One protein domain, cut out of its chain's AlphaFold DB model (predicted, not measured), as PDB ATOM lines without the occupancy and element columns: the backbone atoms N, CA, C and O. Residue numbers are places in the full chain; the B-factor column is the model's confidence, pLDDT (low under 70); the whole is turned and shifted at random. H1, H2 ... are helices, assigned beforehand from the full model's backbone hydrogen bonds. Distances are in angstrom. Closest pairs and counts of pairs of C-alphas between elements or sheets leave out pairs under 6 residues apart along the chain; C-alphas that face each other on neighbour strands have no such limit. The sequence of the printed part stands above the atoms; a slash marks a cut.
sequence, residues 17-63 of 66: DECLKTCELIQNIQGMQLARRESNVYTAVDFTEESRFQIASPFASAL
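This is residues 17 to 63 of the 66 residues of an uncharacterized protein of Desulfobacteraceae bacterium (UniProt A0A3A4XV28). An L-shaped corner of two helices, H1 and the longer H2, makes one end of a flat, drawn-out model; from it a long stretch without named elements, residues 36 to 57, runs out, folds back in a loose bend whose residues 46 to 51 stick out, and leads to the short helix H3 at the far end. There is no common core, and H3 touches no helix. The printed part has 47 residues with three named helices, H1, H2 and H3 in that order, and no named strand: the class is all helix. The whole is extended, with a radius of gyration of the C-alphas of 16.6 A and spans of 46 by 26 by 10 A.

Begin with H1, residues 17 to 22, and go on to H2, residues 24 to 35: they only just touch, with 3 pairs of C-alphas within 8 A, and only at the corner by their tight link. Look at Leu 20 and Ile 26 for their closest C-alphas, 6.7 A apart; H2 touches H1 with residues 26 to 27 alone. Their lines are about perpendicular, at 86 degrees. Farther on, H3, residues 58 to 63, is apart from both H1 and H2. In H2 every O i to N i+4 pair is within hydrogen-bond range; in H1 1 of 2 is, and in H3 0 of 2, beside 1 of 3 O i to N i+3 pairs.

Find C-alpha 17 at (307.053, 192.823, 234.942), where H1 begins; it is 8.9 A long from first to last C-alpha. H2 runs 15.9 A, from C-alpha 24 to C-alpha 35 at (304.962, 171.068, 240.267). H3 runs 9.5 A and ends at C-alpha 63, at (318.631, 150.055, 220.549).

Go to Glu 18 and Leu 63 for the two C-alphas farthest apart, 49.1 A. The printed part has no cut, and the link from H2 to H3 is long, with 22 residues. The mean pLDDT of the printed part is 72.5; residues 37 to 47 and 51 to 63 are under 70.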
ATOM      1  N   ASP A  17     306.629 193.258 233.610       89.00
ATOM      2  CA  ASP A  17     307.053 192.823 234.942       89.00
ATOM      3  C   ASP A  17     305.921 192.883 235.968       89.00
ATOM      4  O   ASP A  17     305.825 192.029 236.847       89.00
ATOM      5  N   GLU A  18     305.030 193.866 235.846       90.75
ATOM      6  CA  GLU A  18     303.884 193.997 236.741       90.75
ATOM      7  C   GLU A  18     302.747 193.053 236.343       90.75
ATOM      8  O   GLU A  18     302.127 192.416 237.198       90.75
ATOM      9  N   CYS A  19     302.489 192.909 235.042       92.44
ATOM     10  CA  CYS A  19     301.475 191.986 234.555       92.44
ATOM     11  C   CYS A  19     301.809 190.527 234.915       92.44
ATOM     12  O   CYS A  19     300.944 189.815 235.424       92.44
ATOM     13  N   LEU A  20     303.054 190.086 234.711       90.44
ATOM     14  CA  LEU A  20     303.483 188.718 235.023       90.44
ATOM     15  C   LEU A  20     303.311 188.390 236.513       90.44
ATOM     16  O   LEU A  20     302.879 187.294 236.855       90.44
ATOM     17  N   LYS A  21     303.582 189.357 237.398       88.62
ATOM     18  CA  LYS A  21     303.441 189.199 238.855       88.62
ATOM     19  C   LYS A  21     301.999 189.194 239.350       88.62
ATOM     20  O   LYS A  21     301.765 188.796 240.482       88.62
ATOM     21  N   THR A  22     301.048 189.677 238.557       91.00
ATOM     22  CA  THR A  22     299.656 189.870 238.998       91.00
ATOM     23  C   THR A  22     298.652 189.037 238.212       91.00
ATOM     24  O   THR A  22     297.475 188.999 238.564       91.00
ATOM     25  N   CYS A  23     299.083 188.369 237.143       93.31
ATOM     26  CA  CYS A  23     298.205 187.544 236.333       93.31
ATOM     27  C   CYS A  23     298.124 186.113 236.874       93.31
ATOM     28  O   CYS A  23     299.014 185.299 236.625       93.31
ATOM     29  N   GLU A  24     297.015 185.792 237.541       92.88
ATOM     30  CA  GLU A  24     296.732 184.460 238.106       92.88
ATOM     31  C   GLU A  24     296.855 183.336 237.072       92.88
ATOM     32  O   GLU A  24     297.410 182.283 237.364       92.88
ATOM     33  N   LEU A  25     296.400 183.565 235.835       91.38
ATOM     34  CA  LEU A  25     296.502 182.572 234.763       91.38
ATOM     35  C   LEU A  25     297.961 182.165 234.510       91.38
ATOM     36  O   LEU A  25     298.268 180.982 234.395       91.38
ATOM     37  N   ILE A  26     298.859 183.150 234.440       91.50
ATOM     38  CA  ILE A  26     300.282 182.916 234.189       91.50
ATOM     39  C   ILE A  26     300.918 182.231 235.400       91.50
ATOM     40  O   ILE A  26     301.655 181.262 235.223       91.50
ATOM     41  N   GLN A  27     300.595 182.681 236.614       91.06
ATOM     42  CA  GLN A  27     301.103 182.075 237.846       91.06
ATOM     43  C   GLN A  27     300.682 180.614 237.991       91.06
ATOM     44  O   GLN A  27     301.508 179.777 238.340       91.06
ATOM     45  N   ASN A  28     299.432 180.284 237.665       89.88
ATOM     46  CA  ASN A  28     298.935 178.914 237.725       89.88
ATOM     47  C   ASN A  28     299.657 178.014 236.719       89.88
ATOM     48  O   ASN A  28     300.076 176.919 237.078       89.88
ATOM     49  N   ILE A  29     299.870 178.480 235.483       88.25
ATOM     50  CA  ILE A  29     300.623 177.721 234.473       88.25
ATOM     51  C   ILE A  29     302.066 177.494 234.934       88.25
ATOM     52  O   ILE A  29     302.559 176.369 234.864       88.25
ATOM     53  N   GLN A  30     302.734 178.534 235.437       86.44
ATOM     54  CA  GLN A  30     304.098 178.423 235.962       86.44
ATOM     55  C   GLN A  30     304.163 177.467 237.157       86.44
ATOM     56  O   GLN A  30     305.033 176.604 237.208       86.44
ATOM     57  N   GLY A  31     303.212 177.564 238.088       86.62
ATOM     58  CA  GLY A  31     303.100 176.661 239.230       86.62
ATOM     59  C   GLY A  31     302.881 175.213 238.801       86.62
ATOM     60  O   GLY A  31     303.554 174.319 239.304       86.62
ATOM     61  N   MET A  32     302.013 174.975 237.815       85.56
ATOM     62  CA  MET A  32     301.803 173.648 237.237       85.56
ATOM     63  C   MET A  32     303.069 173.110 236.571       85.56
ATOM     64  O   MET A  32     303.389 171.945 236.768       85.56
ATOM     65  N   GLN A  33     303.810 173.931 235.825       80.19
ATOM     66  CA  GLN A  33     305.078 173.524 235.210       80.19
ATOM     67  C   GLN A  33     306.160 173.201 236.246       80.19
ATOM     68  O   GLN A  33     306.934 172.276 236.040       80.19
ATOM     69  N   LEU A  34     306.208 173.927 237.365       80.38
ATOM     70  CA  LEU A  34     307.158 173.664 238.450       80.38
ATOM     71  C   LEU A  34     306.777 172.424 239.274       80.38
ATOM     72  O   LEU A  34     307.650 171.653 239.673       80.38
ATOM     73  N   ALA A  35     305.481 172.225 239.535       80.12
ATOM     74  CA  ALA A  35     304.962 171.068 240.267       80.12
ATOM     75  C   ALA A  35     305.054 169.782 239.437       80.12
ATOM     76  O   ALA A  35     305.367 168.710 239.959       80.12
ATOM     77  N   ARG A  36     304.831 169.898 238.127       70.81
ATOM     78  CA  ARG A  36     305.072 168.850 237.144       70.81
ATOM     79  C   ARG A  36     306.581 168.763 236.918       70.81
ATOM     80  O   ARG A  36     307.091 169.215 235.903       70.81
ATOM     81  N   ARG A  37     307.297 168.159 237.877       60.22
ATOM     82  CA  ARG A  37     308.694 167.679 237.772       60.22
ATOM     83  C   ARG A  37     308.863 166.620 236.659       60.22
ATOM     84  O   ARG A  37     309.586 165.644 236.830       60.22
ATOM     85  N   GLU A  38     308.189 166.760 235.521       59.84
ATOM     86  CA  GLU A  38     308.603 166.057 234.318       59.84
ATOM     87  C   GLU A  38     310.005 166.582 234.015       59.84
ATOM     88  O   GLU A  38     310.210 167.777 233.795       59.84
ATOM     89  N   SER A  39     310.994 165.693 234.118       58.38
ATOM     90  CA  SER A  39     312.338 165.926 233.618       58.38
ATOM     91  C   SER A  39     312.185 166.249 232.142       58.38
ATOM     92  O   SER A  39     312.054 165.342 231.323       58.38
ATOM     93  N   ASN A  40     312.076 167.536 231.821       55.06
ATOM     94  CA  ASN A  40     311.983 168.009 230.457       55.06
ATOM     95  C   ASN A  40     313.153 167.383 229.697       55.06
ATOM     96  O   ASN A  40     314.296 167.798 229.871       55.06
ATOM     97  N   VAL A  41     312.868 166.388 228.851       57.31
ATOM     98  CA  VAL A  41     313.814 165.851 227.860       57.31
ATOM     99  C   VAL A  41     313.870 166.844 226.697       57.31
ATOM    100  O   VAL A  41     313.722 166.505 225.531       57.31
ATOM    101  N   TYR A  42     313.979 168.124 227.032       57.44
ATOM    102  CA  TYR A  42     314.190 169.196 226.089       57.44
ATOM    103  C   TYR A  42     315.596 169.689 226.373       57.44
ATOM    104  O   TYR A  42     315.823 170.599 227.168       57.44
ATOM    105  N   THR A  43     316.556 168.997 225.772       60.34
ATOM    106  CA  THR A  43     317.920 169.484 225.647       60.34
ATOM    107  C   THR A  43     317.900 170.693 224.718       60.34
ATOM    108  O   THR A  43     317.262 170.679 223.664       60.34
ATOM    109  N   ALA A  44     318.559 171.775 225.131       64.50
ATOM    110  CA  ALA A  44     318.850 172.863 224.211       64.50
ATOM    111  C   ALA A  44     319.676 172.283 223.056       64.50
ATOM    112  O   ALA A  44     320.675 171.610 223.293       64.50
ATOM    113  N   VAL A  45     319.218 172.497 221.826       64.94
ATOM    114  CA  VAL A  45     319.883 171.993 220.626       64.94
ATOM    115  C   VAL A  45     320.855 173.065 220.146       64.94
ATOM    116  O   VAL A  45     320.421 174.134 219.710       64.94
ATOM    117  N   ASP A  46     322.158 172.804 220.246       68.00
ATOM    118  CA  ASP A  46     323.171 173.674 219.654       68.00
ATOM    119  C   ASP A  46     323.113 173.542 218.126       68.00
ATOM    120  O   ASP A  46     323.182 172.453 217.555       68.00
ATOM    121  N   PHE A  47     322.942 174.672 217.440       69.25
ATOM    122  CA  PHE A  47     322.837 174.684 215.986       69.25
ATOM    123  C   PHE A  47     324.141 174.254 215.301       69.25
ATOM    124  O   PHE A  47     324.094 173.750 214.178       69.25
ATOM    125  N   THR A  48     325.284 174.452 215.955       78.69
ATOM    126  CA  THR A  48     326.609 174.088 215.442       78.69
ATOM    127  C   THR A  48     326.969 172.624 215.687       78.69
ATOM    128  O   THR A  48     327.922 172.127 215.092       78.69
ATOM    129  N   GLU A  49     326.188 171.914 216.503       76.06
ATOM    130  CA  GLU A  49     326.422 170.510 216.816       76.06
ATOM    131  C   GLU A  49     325.929 169.595 215.680       76.06
ATOM    132  O   GLU A  49     324.793 169.691 215.209       76.06
ATOM    133  N   GLU A  50     326.781 168.672 215.232       72.69
ATOM    134  CA  GLU A  50     326.479 167.746 214.130       72.69
ATOM    135  C   GLU A  50     325.390 166.714 214.510       72.69
ATOM    136  O   GLU A  50     324.576 166.320 213.672       72.69
ATOM    137  N   SER A  51     325.289 166.350 215.795       67.31
ATOM    138  CA  SER A  51     324.312 165.405 216.371       67.31
ATOM    139  C   SER A  51     322.975 166.027 216.794       67.31
ATOM    140  O   SER A  51     322.129 165.347 217.370       67.31
ATOM    141  N   ARG A  52     322.717 167.288 216.442       64.31
ATOM    142  CA  ARG A  52     321.559 168.100 216.872       64.31
ATOM    143  C   ARG A  52     320.150 167.523 216.652       64.31
ATOM    144  O   ARG A  52     319.191 168.005 217.247       64.31
ATOM    145  N   PHE A  53     319.992 166.523 215.783       65.12
ATOM    146  CA  PHE A  53     318.707 165.853 215.527       65.12
ATOM    147  C   PHE A  53     318.604 164.462 216.164       65.12
ATOM    148  O   PHE A  53     317.603 163.771 215.974       65.12
ATOM    149  N   GLN A  54     319.624 164.028 216.906       63.81
ATOM    150  CA  GLN A  54     319.591 162.755 217.609       63.81
ATOM    151  C   GLN A  54     318.691 162.905 218.834       63.81
ATOM    152  O   GLN A  54     319.055 163.491 219.852       63.81
ATOM    153  N   ILE A  55     317.469 162.397 218.713       57.75
ATOM    154  CA  ILE A  55     316.527 162.348 219.824       57.75
ATOM    155  C   ILE A  55     317.076 161.322 220.817       57.75
ATOM    156  O   ILE A  55     316.945 160.116 220.603       57.75
ATOM    157  N   ALA A  56     317.667 161.796 221.914       59.53
ATOM    158  CA  ALA A  56     317.975 160.980 223.084       59.53
ATOM    159  C   ALA A  56     316.665 160.601 223.795       59.53
ATOM    160  O   ALA A  56     316.331 161.078 224.876       59.53
ATOM    161  N   SER A  57     315.864 159.776 223.128       54.75
ATOM    162  CA  SER A  57     314.726 159.109 223.732       54.75
ATOM    163  C   SER A  57     315.261 157.947 224.569       54.75
ATOM    164  O   SER A  57     316.126 157.215 224.081       54.75
ATOM    165  N   PRO A  58     314.735 157.689 225.779       56.03
ATOM    166  CA  PRO A  58     315.074 156.476 226.528       56.03
ATOM    167  C   PRO A  58     314.810 155.184 225.728       56.03
ATOM    168  O   PRO A  58     315.412 154.155 226.017       56.03
ATOM    169  N   PHE A  59     313.975 155.240 224.683       53.62
ATOM    170  CA  PHE A  59     313.782 154.150 223.722       53.62
ATOM    171  C   PHE A  59     314.918 154.016 222.693       53.62
ATOM    172  O   PHE A  59     315.220 152.908 222.263       53.62
ATOM    173  N   ALA A  60     315.560 155.119 222.297       54.38
ATOM    174  CA  ALA A  60     316.675 155.108 221.348       54.38
ATOM    175  C   ALA A  60     317.958 154.550 221.990       54.38
ATOM    176  O   ALA A  60     318.685 153.790 221.356       54.38
ATOM    177  N   SER A  61     318.191 154.839 223.275       52.59
ATOM    178  CA  SER A  61     319.332 154.302 224.031       52.59
ATOM    179  C   SER A  61     319.279 152.779 224.210       52.59
ATOM    180  O   SER A  61     320.322 152.146 224.336       52.59
ATOM    181  N   ALA A  62     318.082 152.182 224.192       51.75
ATOM    182  CA  ALA A  62     317.897 150.734 224.293       51.75
ATOM    183  C   ALA A  62     318.263 149.980 222.998       51.75
ATOM    184  O   ALA A  62     318.539 148.787 223.052       51.75
ATOM    185  N   LEU A  63     318.292 150.660 221.845       52.81
ATOM    186  CA  LEU A  63     318.631 150.055 220.549       52.81
ATOM    187  C   LEU A  63     320.140 150.063 220.245       52.81
ATOM    188  O   LEU A  63     320.566 149.377 219.324       52.81
TER     189      LEU A  63